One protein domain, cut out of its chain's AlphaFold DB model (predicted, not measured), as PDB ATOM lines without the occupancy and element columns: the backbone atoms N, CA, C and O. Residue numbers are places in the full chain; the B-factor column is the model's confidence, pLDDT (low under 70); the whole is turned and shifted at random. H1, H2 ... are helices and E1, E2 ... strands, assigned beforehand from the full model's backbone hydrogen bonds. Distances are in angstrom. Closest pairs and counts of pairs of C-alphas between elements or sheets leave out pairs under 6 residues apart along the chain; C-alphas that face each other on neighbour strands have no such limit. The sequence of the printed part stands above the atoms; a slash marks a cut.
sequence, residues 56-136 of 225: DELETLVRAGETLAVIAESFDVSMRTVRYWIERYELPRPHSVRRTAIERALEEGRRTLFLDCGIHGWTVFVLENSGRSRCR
ATOM      1  N   ASP A  56     149.674 117.542 155.045       90.62
ATOM      2  CA  ASP A  56     149.813 118.139 153.708       90.62
ATOM      3  C   ASP A  56     149.449 119.632 153.690       90.62
ATOM      4  O   ASP A  56     150.133 120.447 153.064       90.62
ATOM      5  N   GLU A  57     148.416 120.020 154.440       92.06
ATOM      6  CA  GLU A  57     148.043 121.427 154.624       92.06
ATOM      7  C   GLU A  57     149.127 122.184 155.404       92.06
ATOM      8  O   GLU A  57     149.548 123.273 155.005       92.06
ATOM      9  N   LEU A  58     149.639 121.582 156.486       93.19
ATOM     10  CA  LEU A  58     150.725 122.165 157.271       93.19
ATOM     11  C   LEU A  58     152.000 122.326 156.433       93.19
ATOM     12  O   LEU A  58     152.643 123.374 156.490       93.19
ATOM     13  N   GLU A  59     152.359 121.321 155.633       93.38
ATOM     14  CA  GLU A  59     153.514 121.366 154.737       93.38
ATOM     15  C   GLU A  59     153.376 122.477 153.691       93.38
ATOM     16  O   GLU A  59     154.338 123.207 153.446       93.38
ATOM     17  N   THR A  60     152.179 122.660 153.130       91.00
ATOM     18  CA  THR A  60     151.896 123.724 152.158       91.00
ATOM     19  C   THR A  60     152.147 125.108 152.756       91.00
ATOM     20  O   THR A  60     152.897 125.898 152.178       91.00
ATOM     21  N   LEU A  61     151.607 125.388 153.946       90.00
ATOM     22  CA  LEU A  61     151.798 126.677 154.622       90.00
ATOM     23  C   LEU A  61     153.262 126.902 155.039       90.00
ATOM     24  O   LEU A  61     153.812 127.991 154.871       90.00
ATOM     25  N   VAL A  62     153.934 125.858 155.530       91.00
ATOM     26  CA  VAL A  62     155.363 125.907 155.872       91.00
ATOM     27  C   VAL A  62     156.215 126.239 154.643       91.00
ATOM     28  O   VAL A  62     157.105 127.090 154.724       91.00
ATOM     29  N   ARG A  63     155.955 125.584 153.503       87.69
ATOM     30  CA  ARG A  63     156.693 125.794 152.246       87.69
ATOM     31  C   ARG A  63     156.368 127.128 151.578       87.69
ATOM     32  O   ARG A  63     157.230 127.668 150.891       87.69
ATOM     33  N   ALA A  64     155.191 127.693 151.834       82.25
ATOM     34  CA  ALA A  64     154.875 129.076 151.486       82.25
ATOM     35  C   ALA A  64     155.669 130.100 152.327       82.25
ATOM     36  O   ALA A  64     155.717 131.282 151.989       82.25
ATOM     37  N   GLY A  65     156.351 129.658 153.394       83.06
ATOM     38  CA  GLY A  65     157.144 130.521 154.268       83.06
ATOM     39  C   GLY A  65     156.295 131.337 155.246       83.06
ATOM     40  O   GLY A  65     156.756 132.384 155.717       83.06
ATOM     41  N   GLU A  66     155.079 130.864 155.542       84.25
ATOM     42  CA  GLU A  66     154.137 131.507 156.459       84.25
ATOM     43  C   GLU A  66     154.668 131.567 157.888       84.25
ATOM     44  O   GLU A  66     155.418 130.706 158.344       84.25
ATOM     45  N   THR A  67     154.288 132.582 158.657       87.44
ATOM     46  CA  THR A  67     154.753 132.647 160.050       87.44
ATOM     47  C   THR A  67     154.050 131.601 160.919       87.44
ATOM     48  O   THR A  67     152.906 131.240 160.673       87.44
ATOM     49  N   LEU A  68     154.693 131.159 162.008       89.94
ATOM     50  CA  LEU A  68     154.044 130.263 162.979       89.94
ATOM     51  C   LEU A  68     152.735 130.840 163.543       89.94
ATOM     52  O   LEU A  68     151.885 130.067 163.961       89.94
ATOM     53  N   ALA A  69     152.603 132.169 163.591       88.56
ATOM     54  CA  ALA A  69     151.392 132.842 164.047       88.56
ATOM     55  C   ALA A  69     150.255 132.695 163.026       88.56
ATOM     56  O   ALA A  69     149.178 132.256 163.405       88.56
ATOM     57  N   VAL A  70     150.531 132.956 161.745       86.38
ATOM     58  CA  VAL A  70     149.558 132.769 160.653       86.38
ATOM     59  C   VAL A  70     149.132 131.305 160.560       86.38
ATOM     60  O   VAL A  70     147.947 131.009 160.528       86.38
ATOM     61  N   ILE A  71     150.084 130.367 160.617       91.25
ATOM     62  CA  ILE A  71     149.768 128.931 160.600       91.25
ATOM     63  C   ILE A  71     148.884 128.550 161.800       91.25
ATOM     64  O   ILE A  71     147.959 127.757 161.662       91.25
ATOM     65  N   ALA A  72     149.162 129.100 162.983       91.62
ATOM     66  CA  ALA A  72     148.381 128.835 164.188       91.62
ATOM     67  C   ALA A  72     146.940 129.353 164.071       91.62
ATOM     68  O   ALA A  72     146.011 128.642 164.452       91.62
ATOM     69  N   GLU A  73     146.768 130.548 163.507       90.06
ATOM     70  CA  GLU A  73     145.466 131.151 163.222       90.06
ATOM     71  C   GLU A  73     144.665 130.319 162.210       90.06
ATOM     72  O   GLU A  73     143.516 129.981 162.487       90.06
ATOM     73  N   SER A  74     145.287 129.885 161.106       88.62
ATOM     74  CA  SER A  74     144.631 129.069 160.070       88.62
ATOM     75  C   SER A  74     144.060 127.746 160.589       88.62
ATOM     76  O   SER A  74     143.092 127.237 160.031       88.62
ATOM     77  N   PHE A  75     144.653 127.181 161.644       90.50
ATOM     78  CA  PHE A  75     144.221 125.913 162.234       90.50
ATOM     79  C   PHE A  75     143.456 126.066 163.560       90.50
ATOM     80  O   PHE A  75     143.102 125.050 164.158       90.50
ATOM     81  N   ASP A  76     143.216 127.291 164.047       88.00
ATOM     82  CA  ASP A  76     142.638 127.551 165.379       88.00
ATOM     83  C   ASP A  76     143.362 126.772 166.507       88.00
ATOM     84  O   ASP A  76     142.780 126.057 167.339       88.00
ATOM     85  N   VAL A  77     144.696 126.858 166.508       91.12
ATOM     86  CA  VAL A  77     145.561 126.214 167.506       91.12
ATOM     87  C   VAL A  77     146.618 127.173 168.036       91.12
ATOM     88  O   VAL A  77     146.834 128.266 167.532       91.12
ATOM     89  N   SER A  78     147.341 126.751 169.074       90.94
ATOM     90  CA  SER A  78     148.487 127.518 169.560       90.94
ATOM     91  C   SER A  78     149.695 127.392 168.622       90.94
ATOM     92  O   SER A  78     149.947 126.331 168.045       90.94
ATOM     93  N   MET A  79     150.551 128.418 168.587       92.81
ATOM     94  CA  MET A  79     151.860 128.345 167.915       92.81
ATOM     95  C   MET A  79     152.729 127.176 168.418       92.81
ATOM     96  O   MET A  79     153.587 126.674 167.690       92.81
ATOM     97  N   ARG A  80     152.524 126.736 169.669       92.62
ATOM     98  CA  ARG A  80     153.218 125.578 170.253       92.62
ATOM     99  C   ARG A  80     152.742 124.270 169.624       92.62
ATOM    100  O   ARG A  80     153.572 123.415 169.334       92.62
ATOM    101  N   THR A  81     151.440 124.144 169.378       91.69
ATOM    102  CA  THR A  81     150.837 123.000 168.682       91.69
ATOM    103  C   THR A  81     151.357 122.906 167.252       91.69
ATOM    104  O   THR A  81     151.777 121.833 166.831       91.69
ATOM    105  N   VAL A  82     151.422 124.033 166.534       93.69
ATOM    106  CA  VAL A  82     152.025 124.084 165.191       93.69
ATOM    107  C   VAL A  82     153.474 123.607 165.225       93.69
ATOM    108  O   VAL A  82     153.857 122.739 164.449       93.69
ATOM    109  N   ARG A  83     154.284 124.132 166.157       93.38
ATOM    110  CA  ARG A  83     155.695 123.741 166.293       93.38
ATOM    111  C   ARG A  83     155.854 122.242 166.549       93.38
ATOM    112  O   ARG A  83     156.690 121.620 165.905       93.38
ATOM    113  N   TYR A  84     155.040 121.686 167.445       93.25
ATOM    114  CA  TYR A  84     155.038 120.256 167.745       93.25
ATOM    115  C   TYR A  84     154.824 119.410 166.484       93.25
ATOM    116  O   TYR A  84     155.573 118.466 166.249       93.25
ATOM    117  N   TRP A  85     153.841 119.763 165.651       94.50
ATOM    118  CA  TRP A  85     153.550 119.012 164.427       94.50
ATOM    119  C   TRP A  85     154.582 119.235 163.318       94.50
ATOM    120  O   TRP A  85     154.904 118.282 162.617       94.50
ATOM    121  N   ILE A  86     155.164 120.435 163.196       94.25
ATOM    122  CA  ILE A  86     156.295 120.686 162.284       94.25
ATOM    123  C   ILE A  86     157.479 119.780 162.639       94.25
ATOM    124  O   ILE A  86     158.041 119.146 161.753       94.25
ATOM    125  N   GLU A  87     157.836 119.688 163.923       93.31
ATOM    126  CA  GLU A  87     158.926 118.824 164.394       93.31
ATOM    127  C   GLU A  87     158.588 117.341 164.200       93.31
ATOM    128  O   GLU A  87     159.399 116.592 163.664       93.31
ATOM    129  N   ARG A  88     157.370 116.924 164.566       93.69
ATOM    130  CA  ARG A  88     156.908 115.534 164.438       93.69
ATOM    131  C   ARG A  88     156.825 115.046 162.990       93.69
ATOM    132  O   ARG A  88     157.002 113.857 162.752       93.69
ATOM    133  N   TYR A  89     156.513 115.933 162.049       95.19
ATOM    134  CA  TYR A  89     156.474 115.626 160.617       95.19
ATOM    135  C   TYR A  89     157.783 115.942 159.892       95.19
ATOM    136  O   TYR A  89     157.821 115.827 158.666       95.19
ATOM    137  N   GLU A  90     158.825 116.346 160.626       93.69
ATOM    138  CA  GLU A  90     160.149 116.678 160.086       93.69
ATOM    139  C   GLU A  90     160.092 117.744 158.974       93.69
ATOM    140  O   GLU A  90     160.873 117.753 158.022       93.69
ATOM    141  N   LEU A  91     159.142 118.674 159.095       92.56
ATOM    142  CA  LEU A  91     158.966 119.772 158.153       92.56
ATOM    143  C   LEU A  91     160.011 120.871 158.415       92.56
ATOM    144  O   LEU A  91     160.409 121.105 159.563       92.56
ATOM    145  N   PRO A  92     160.455 121.604 157.374       89.69
ATOM    146  CA  PRO A  92     161.383 122.709 157.566       89.69
ATOM    147  C   PRO A  92     160.747 123.807 158.425       89.69
ATOM    148  O   PRO A  92     159.529 123.965 158.487       89.69
ATOM    149  N   ARG A  93     161.563 124.636 159.082       87.81
ATOM    150  CA  ARG A  93     161.008 125.782 159.813       87.81
ATOM    151  C   ARG A  93     160.544 126.837 158.801       87.81
ATOM    152  O   ARG A  93     161.299 127.163 157.887       87.81
ATOM    153  N   PRO A  94     159.386 127.482 158.979       83.88
ATOM    154  CA  PRO A  94     158.933 128.457 157.987       83.88
ATOM    155  C   PRO A  94     159.901 129.633 157.779       83.88
ATOM    156  O   PRO A  94     160.140 130.079 156.659       83.88
ATOM    157  N   HIS A  95     160.573 130.084 158.848       82.88
ATOM    158  CA  HIS A  95     161.622 131.099 158.737       82.88
ATOM    159  C   HIS A  95     162.830 130.626 157.905       82.88
ATOM    160  O   HIS A  95     163.427 131.444 157.207       82.88
ATOM    161  N   SER A  96     163.216 129.341 157.963       86.06
ATOM    162  CA  SER A  96     164.308 128.842 157.114       86.06
ATOM    163  C   SER A  96     163.893 128.824 155.648       86.06
ATOM    164  O   SER A  96     164.663 129.293 154.822       86.06
ATOM    165  N   VAL A  97     162.656 128.419 155.337       85.69
ATOM    166  CA  VAL A  97     162.115 128.476 153.967       85.69
ATOM    167  C   VAL A  97     162.139 129.909 153.426       85.69
ATOM    168  O   VAL A  97     162.662 130.162 152.340       85.69
ATOM    169  N   ARG A  98     161.655 130.875 154.217       85.75
ATOM    170  CA  ARG A  98     161.678 132.299 153.850       85.75
ATOM    171  C   ARG A  98     163.101 132.820 153.632       85.75
ATOM    172  O   ARG A  98     163.326 133.596 152.707       85.75
ATOM    173  N   ARG A  99     164.061 132.412 154.471       87.62
ATOM    174  CA  ARG A  99     165.476 132.781 154.319       87.62
ATOM    175  C   ARG A  99     166.055 132.222 153.019       87.62
ATOM    176  O   ARG A  99     166.618 133.001 152.259       87.62
ATOM    177  N   THR A 100     165.837 130.943 152.726       89.00
ATOM    178  CA  THR A 100     166.293 130.314 151.478       89.00
ATOM    179  C   THR A 100     165.709 131.009 150.245       89.00
ATOM    180  O   THR A 100     166.425 131.246 149.277       89.00
ATOM    181  N   ALA A 101     164.434 131.415 150.282       88.56
ATOM    182  CA  ALA A 101     163.826 132.186 149.194       88.56
ATOM    183  C   ALA A 101     164.506 133.555 148.980       88.56
ATOM    184  O   ALA A 101     164.684 133.986 147.842       88.56
ATOM    185  N   ILE A 102     164.904 134.235 150.062       90.38
ATOM    186  CA  ILE A 102     165.632 135.512 150.005       90.38
ATOM    187  C   ILE A 102     167.050 135.318 149.457       90.38
ATOM    188  O   ILE A 102     167.470 136.091 148.598       90.38
ATOM    189  N   GLU A 103     167.775 134.313 149.948       91.12
ATOM    190  CA  GLU A 103     169.140 133.987 149.512       91.12
ATOM    191  C   GLU A 103     169.170 133.677 148.016       91.12
ATOM    192  O   GLU A 103     169.872 134.355 147.268       91.12
ATOM    193  N   ARG A 104     168.294 132.777 147.556       91.50
ATOM    194  CA  ARG A 104     168.141 132.449 146.135       91.50
ATOM    195  C   ARG A 104     167.842 133.682 145.281       91.50
ATOM    196  O   ARG A 104     168.420 133.860 144.215       91.50
ATOM    197  N   ALA A 105     166.945 134.553 145.739       92.12
ATOM    198  CA  ALA A 105     166.621 135.770 145.005       92.12
ATOM    199  C   ALA A 105     167.833 136.706 144.875       92.12
ATOM    200  O   ALA A 105     168.033 137.294 143.815       92.12
ATOM    201  N   LEU A 106     168.651 136.827 145.926       92.06
ATOM    202  CA  LEU A 106     169.882 137.616 145.892       92.06
ATOM    203  C   LEU A 106     170.932 137.013 144.950       92.06
ATOM    204  O   LEU A 106     171.553 137.769 144.203       92.06
ATOM    205  N   GLU A 107     171.100 135.688 144.954       92.56
ATOM    206  CA  GLU A 107     171.981 134.955 144.029       92.56
ATOM    207  C   GLU A 107     171.562 135.154 142.566       92.56
ATOM    208  O   GLU A 107     172.395 135.402 141.701       92.56
ATOM    209  N   GLU A 108     170.253 135.154 142.300       94.06
ATOM    210  CA  GLU A 108     169.662 135.452 140.990       94.06
ATOM    211  C   GLU A 108     169.691 136.960 140.639       94.06
ATOM    212  O   GLU A 108     169.116 137.384 139.634       94.06
ATOM    213  N   GLY A 109     170.311 137.804 141.471       92.31
ATOM    214  CA  GLY A 109     170.425 139.250 141.259       92.31
ATOM    215  C   GLY A 109     169.132 140.042 141.496       92.31
ATOM    216  O   GLY A 109     169.097 141.259 141.275       92.31
ATOM    217  N   ARG A 110     168.064 139.400 141.979       93.88
ATOM    218  CA  ARG A 110     166.785 140.049 142.289       93.88
ATOM    219  C   ARG A 110     166.918 140.876 143.565       93.88
ATOM    220  O   ARG A 110     167.458 140.446 144.581       93.88
ATOM    221  N   ARG A 111     166.371 142.092 143.535       94.38
ATOM    222  CA  ARG A 111     166.368 143.026 144.683       94.38
ATOM    223  C   ARG A 111     165.013 143.174 145.349       94.38
ATOM    224  O   ARG A 111     164.875 143.909 146.328       94.38
ATOM    225  N   THR A 112     164.023 142.466 144.830       95.69
ATOM    226  CA  THR A 112     162.661 142.478 145.335       95.69
ATOM    227  C   THR A 112     162.080 141.080 145.315       95.69
ATOM    228  O   THR A 112     162.362 140.312 144.397       95.69
ATOM    229  N   LEU A 113     161.234 140.777 146.295       93.12
ATOM    230  CA  LEU A 113     160.486 139.525 146.358       93.12
ATOM    231  C   LEU A 113     159.071 139.784 146.874       93.12
ATOM    232  O   LEU A 113     158.859 140.747 147.608       93.12
ATOM    233  N   PHE A 114     158.114 138.946 146.496       92.00
ATOM    234  CA  PHE A 114     156.740 139.033 146.980       92.00
ATOM    235  C   PHE A 114     156.562 138.080 148.163       92.00
ATOM    236  O   PHE A 114     156.730 136.874 148.007       92.00
ATOM    237  N   LEU A 115     156.314 138.622 149.354       88.25
ATOM    238  CA  LEU A 115     156.197 137.851 150.596       88.25
ATOM    239  C   LEU A 115     155.025 138.364 151.416       88.25
ATOM    240  O   LEU A 115     154.685 139.546 151.341       88.25
ATOM    241  N   ASP A 116     154.505 137.508 152.288       84.38
ATOM    242  CA  ASP A 116     153.576 137.943 153.313       84.38
ATOM    243  C   ASP A 116     154.268 138.835 154.364       84.38
ATOM    244  O   ASP A 116     155.404 138.590 154.811       84.38
ATOM    245  N   CYS A 117     153.584 139.913 154.720       88.56
ATOM    246  CA  CYS A 117     153.895 140.831 155.796       88.56
ATOM    247  C   CYS A 117     152.720 140.823 156.769       88.56
ATOM    248  O   CYS A 117     151.638 141.252 156.397       88.56
ATOM    249  N   GLY A 118     152.952 140.519 158.048       82.94
ATOM    250  CA  GLY A 118     151.878 140.499 159.056       82.94
ATOM    251  C   GLY A 118     151.151 141.831 159.326       82.94
ATOM    252  O   GLY A 118     150.337 141.891 160.235       82.94
ATOM    253  N   ILE A 119     151.464 142.905 158.591       89.00
ATOM    254  CA  ILE A 119     150.745 144.192 158.623       89.00
ATOM    255  C   ILE A 119     150.081 144.481 157.269       89.00
ATOM    256  O   ILE A 119     148.969 144.996 157.222       89.00
ATOM    257  N   HIS A 120     150.766 144.176 156.163       91.75
ATOM    258  CA  HIS A 120     150.364 144.574 154.806       91.75
ATOM    259  C   HIS A 120     149.936 143.403 153.919       91.75
ATOM    260  O   HIS A 120     149.718 143.604 152.726       91.75
ATOM    261  N   GLY A 121     149.861 142.197 154.479       88.00
ATOM    262  CA  GLY A 121     149.661 140.960 153.738       88.00
ATOM    263  C   GLY A 121     150.770 140.717 152.712       88.00
ATOM    264  O   GLY A 121     151.906 141.195 152.842       88.00
ATOM    265  N   TRP A 122     150.414 140.015 151.643       88.75
ATOM    266  CA  TRP A 122     151.280 139.764 150.500       88.75
ATOM    267  C   TRP A 122     151.687 141.055 149.787       88.75
ATOM    268  O   TRP A 122     150.875 141.757 149.184       88.75
ATOM    269  N   THR A 123     152.977 141.380 149.847       94.62
ATOM    270  CA  THR A 123     153.500 142.636 149.310       94.62
ATOM    271  C   THR A 123     154.958 142.517 148.877       94.62
ATOM    272  O   THR A 123     155.632 141.507 149.082       94.62
ATOM    273  N   VAL A 124     155.477 143.582 148.265       95.94
ATOM    274  CA  VAL A 124     156.867 143.649 147.815       95.94
ATOM    275  C   VAL A 124     157.795 143.907 148.999       95.94
ATOM    276  O   VAL A 124     157.702 144.923 149.693       95.94
ATOM    277  N   PHE A 125     158.761 143.019 149.174       95.75
ATOM    278  CA  PHE A 125     159.904 143.180 150.055       95.75
ATOM    279  C   PHE A 125     161.115 143.631 149.247       95.75
ATOM    280  O   PHE A 125     161.373 143.113 148.166       95.75
ATOM    281  N   VAL A 126     161.868 144.587 149.783       95.62
ATOM    282  CA  VAL A 126     163.174 145.004 149.261       95.62
ATOM    283  C   VAL A 126     164.251 144.179 149.956       95.62
ATOM    284  O   VAL A 126     164.213 144.032 151.181       95.62
ATOM    285  N   LEU A 127     165.191 143.653 149.174       94.69
ATOM    286  CA  LEU A 127     166.306 142.838 149.648       94.69
ATOM    287  C   LEU A 127     167.582 143.684 149.702       94.69
ATOM    288  O   LEU A 127     168.019 144.252 148.701       94.69
ATOM    289  N   GLU A 128     168.173 143.781 150.888       90.31
ATOM    290  CA  GLU A 128     169.450 144.452 151.122       90.31
ATOM    291  C   GLU A 128     170.613 143.485 150.853       90.31
ATOM    292  O   GLU A 128     170.492 142.280 151.067       90.31
ATOM    293  N   ASN A 129     171.780 144.014 150.466       83.75
ATOM    294  CA  ASN A 129     172.999 143.210 150.282       83.75
ATOM    295  C   ASN A 129     173.399 142.424 151.540       83.75
ATOM    296  O   ASN A 129     174.060 141.402 151.438       83.75
ATOM    297  N   SER A 130     172.981 142.875 152.725       85.69
ATOM    298  CA  SER A 130     173.237 142.185 153.989       85.69
ATOM    299  C   SER A 130     172.340 140.956 154.223       85.69
ATOM    300  O   SER A 130     172.259 140.488 155.357       85.69
ATOM    301  N   GLY A 131     171.545 140.524 153.238       83.62
ATOM    302  CA  GLY A 131     170.563 139.440 153.384       83.62
ATOM    303  C   GLY A 131     169.289 139.834 154.142       83.62
ATOM    304  O   GLY A 131     168.425 138.999 154.409       83.62
ATOM    305  N   ARG A 132     169.141 141.110 154.517       88.31
ATOM    306  CA  ARG A 132     167.941 141.597 155.211       88.31
ATOM    307  C   ARG A 132     166.842 141.869 154.195       88.31
ATOM    308  O   ARG A 132     167.079 142.527 153.188       88.31
ATOM    309  N   SER A 133     165.626 141.435 154.500       92.12
ATOM    310  CA  SER A 133     164.434 141.793 153.736       92.12
ATOM    311  C   SER A 133     163.552 142.749 154.533       92.12
ATOM    312  O   SER A 133     163.408 142.636 155.757       92.12
ATOM    313  N   ARG A 134     162.970 143.735 153.849       93.31
ATOM    314  CA  ARG A 134     162.065 144.723 154.452       93.31
ATOM    315  C   ARG A 134     160.845 144.913 153.570       93.31
ATOM    316  O   ARG A 134     160.995 145.208 152.389       93.31
ATOM    317  N   CYS A 135     159.653 144.813 154.152       95.62
ATOM    318  CA  CYS A 135     158.419 145.193 153.471       95.62
ATOM    319  C   CYS A 135     158.528 146.651 152.989       95.62
ATOM    320  O   CYS A 135     158.868 147.555 153.766       95.62
ATOM    321  N   ARG A 136     158.266 146.883 151.698       95.44
ATOM    322  CA  ARG A 136     158.362 148.206 151.077       95.44
ATOM    323  C   ARG A 136     157.343 149.172 151.680       95.44
ATOM    324  O   ARG A 136     157.721 150.302 151.983       95.44
TER     325      ARG A 136
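This is residues 56 to 136 of the 225 residues of an uncharacterized protein of Solirubrobacterales bacterium (UniProt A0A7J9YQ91). Three short helices, H1, H2 and H3, cluster as a head at one end, and the longer helix H4 runs from that head over one face of a small antiparallel sheet, E1, E2 and E3, at the other end. The head and the sheet are two lobes, and H4 bridges them. The printed part has 81 residues with four named helices followed by three named strands; the sheet's order is E1 - E2 - E3, and the class is mixed, helices and strands. The whole is compact, with a radius of gyration of the C-alphas of 13.4 A, and the C-alphas span 36 by 26 by 19 A.

H1, residues 56 to 63, and H2, residues 68 to 74, form a helical hairpin and only just touch, with 3 pairs of C-alphas within 8 A; the closest are those of Leu 61 and Ile 71, 6.7 A apart. They run opposite ways at a steep tilt of 38 degrees. H2 touches H3, residues 79 to 88, about perpendicular at 79 degrees, the closest C-alphas being those of Ala 72 and Met 79, 5.1 A apart. H4, residues 94 to 107, touches H1 with residues 94 to 97 alone; the closest C-alphas are those of Val 62 and Pro 94, 4.9 A apart. The helix packing is mostly crossed, with no touching pair at a shallow tilt. In H1, H2, H3 and H4 every O i to N i+4 pair is within hydrogen-bond range. E1, residues 112 to 117, E2, residues 121 to 127, and E3, residues 133 to 135, form a meander, each strand the antiparallel neighbour of the one before. E1 and E2 have N 115 and O 123 at 3.0 A; E2 and E3 have N 126 and O 134 at 2.8 A. H4 is on one face of this sheet, two layers in all, at a height over the sheet of 9.9 A. It runs slantwise to the strands, at 40 degrees to E2 on the local plane. H1, H2 and H3 are apart from the three strands.

H1 begins at C-alpha 56, (149.813, 118.139, 153.708). H3 is 14.2 A long from first to last C-alpha. H4 is 20.2 A long and begins at C-alpha 94, (158.933, 128.457, 157.987). E1 is 13.7 A long and E2 17.2 A. E3 ends at C-alpha 135, (158.419, 145.193, 153.471).

The C-alphas of Asp 76 and Gly 109 are the two farthest apart, 38.6 A. The printed part has no cut, and the six links between named elements are tight. The mean pLDDT of the printed part is 90.4, and no printed residue is under 70.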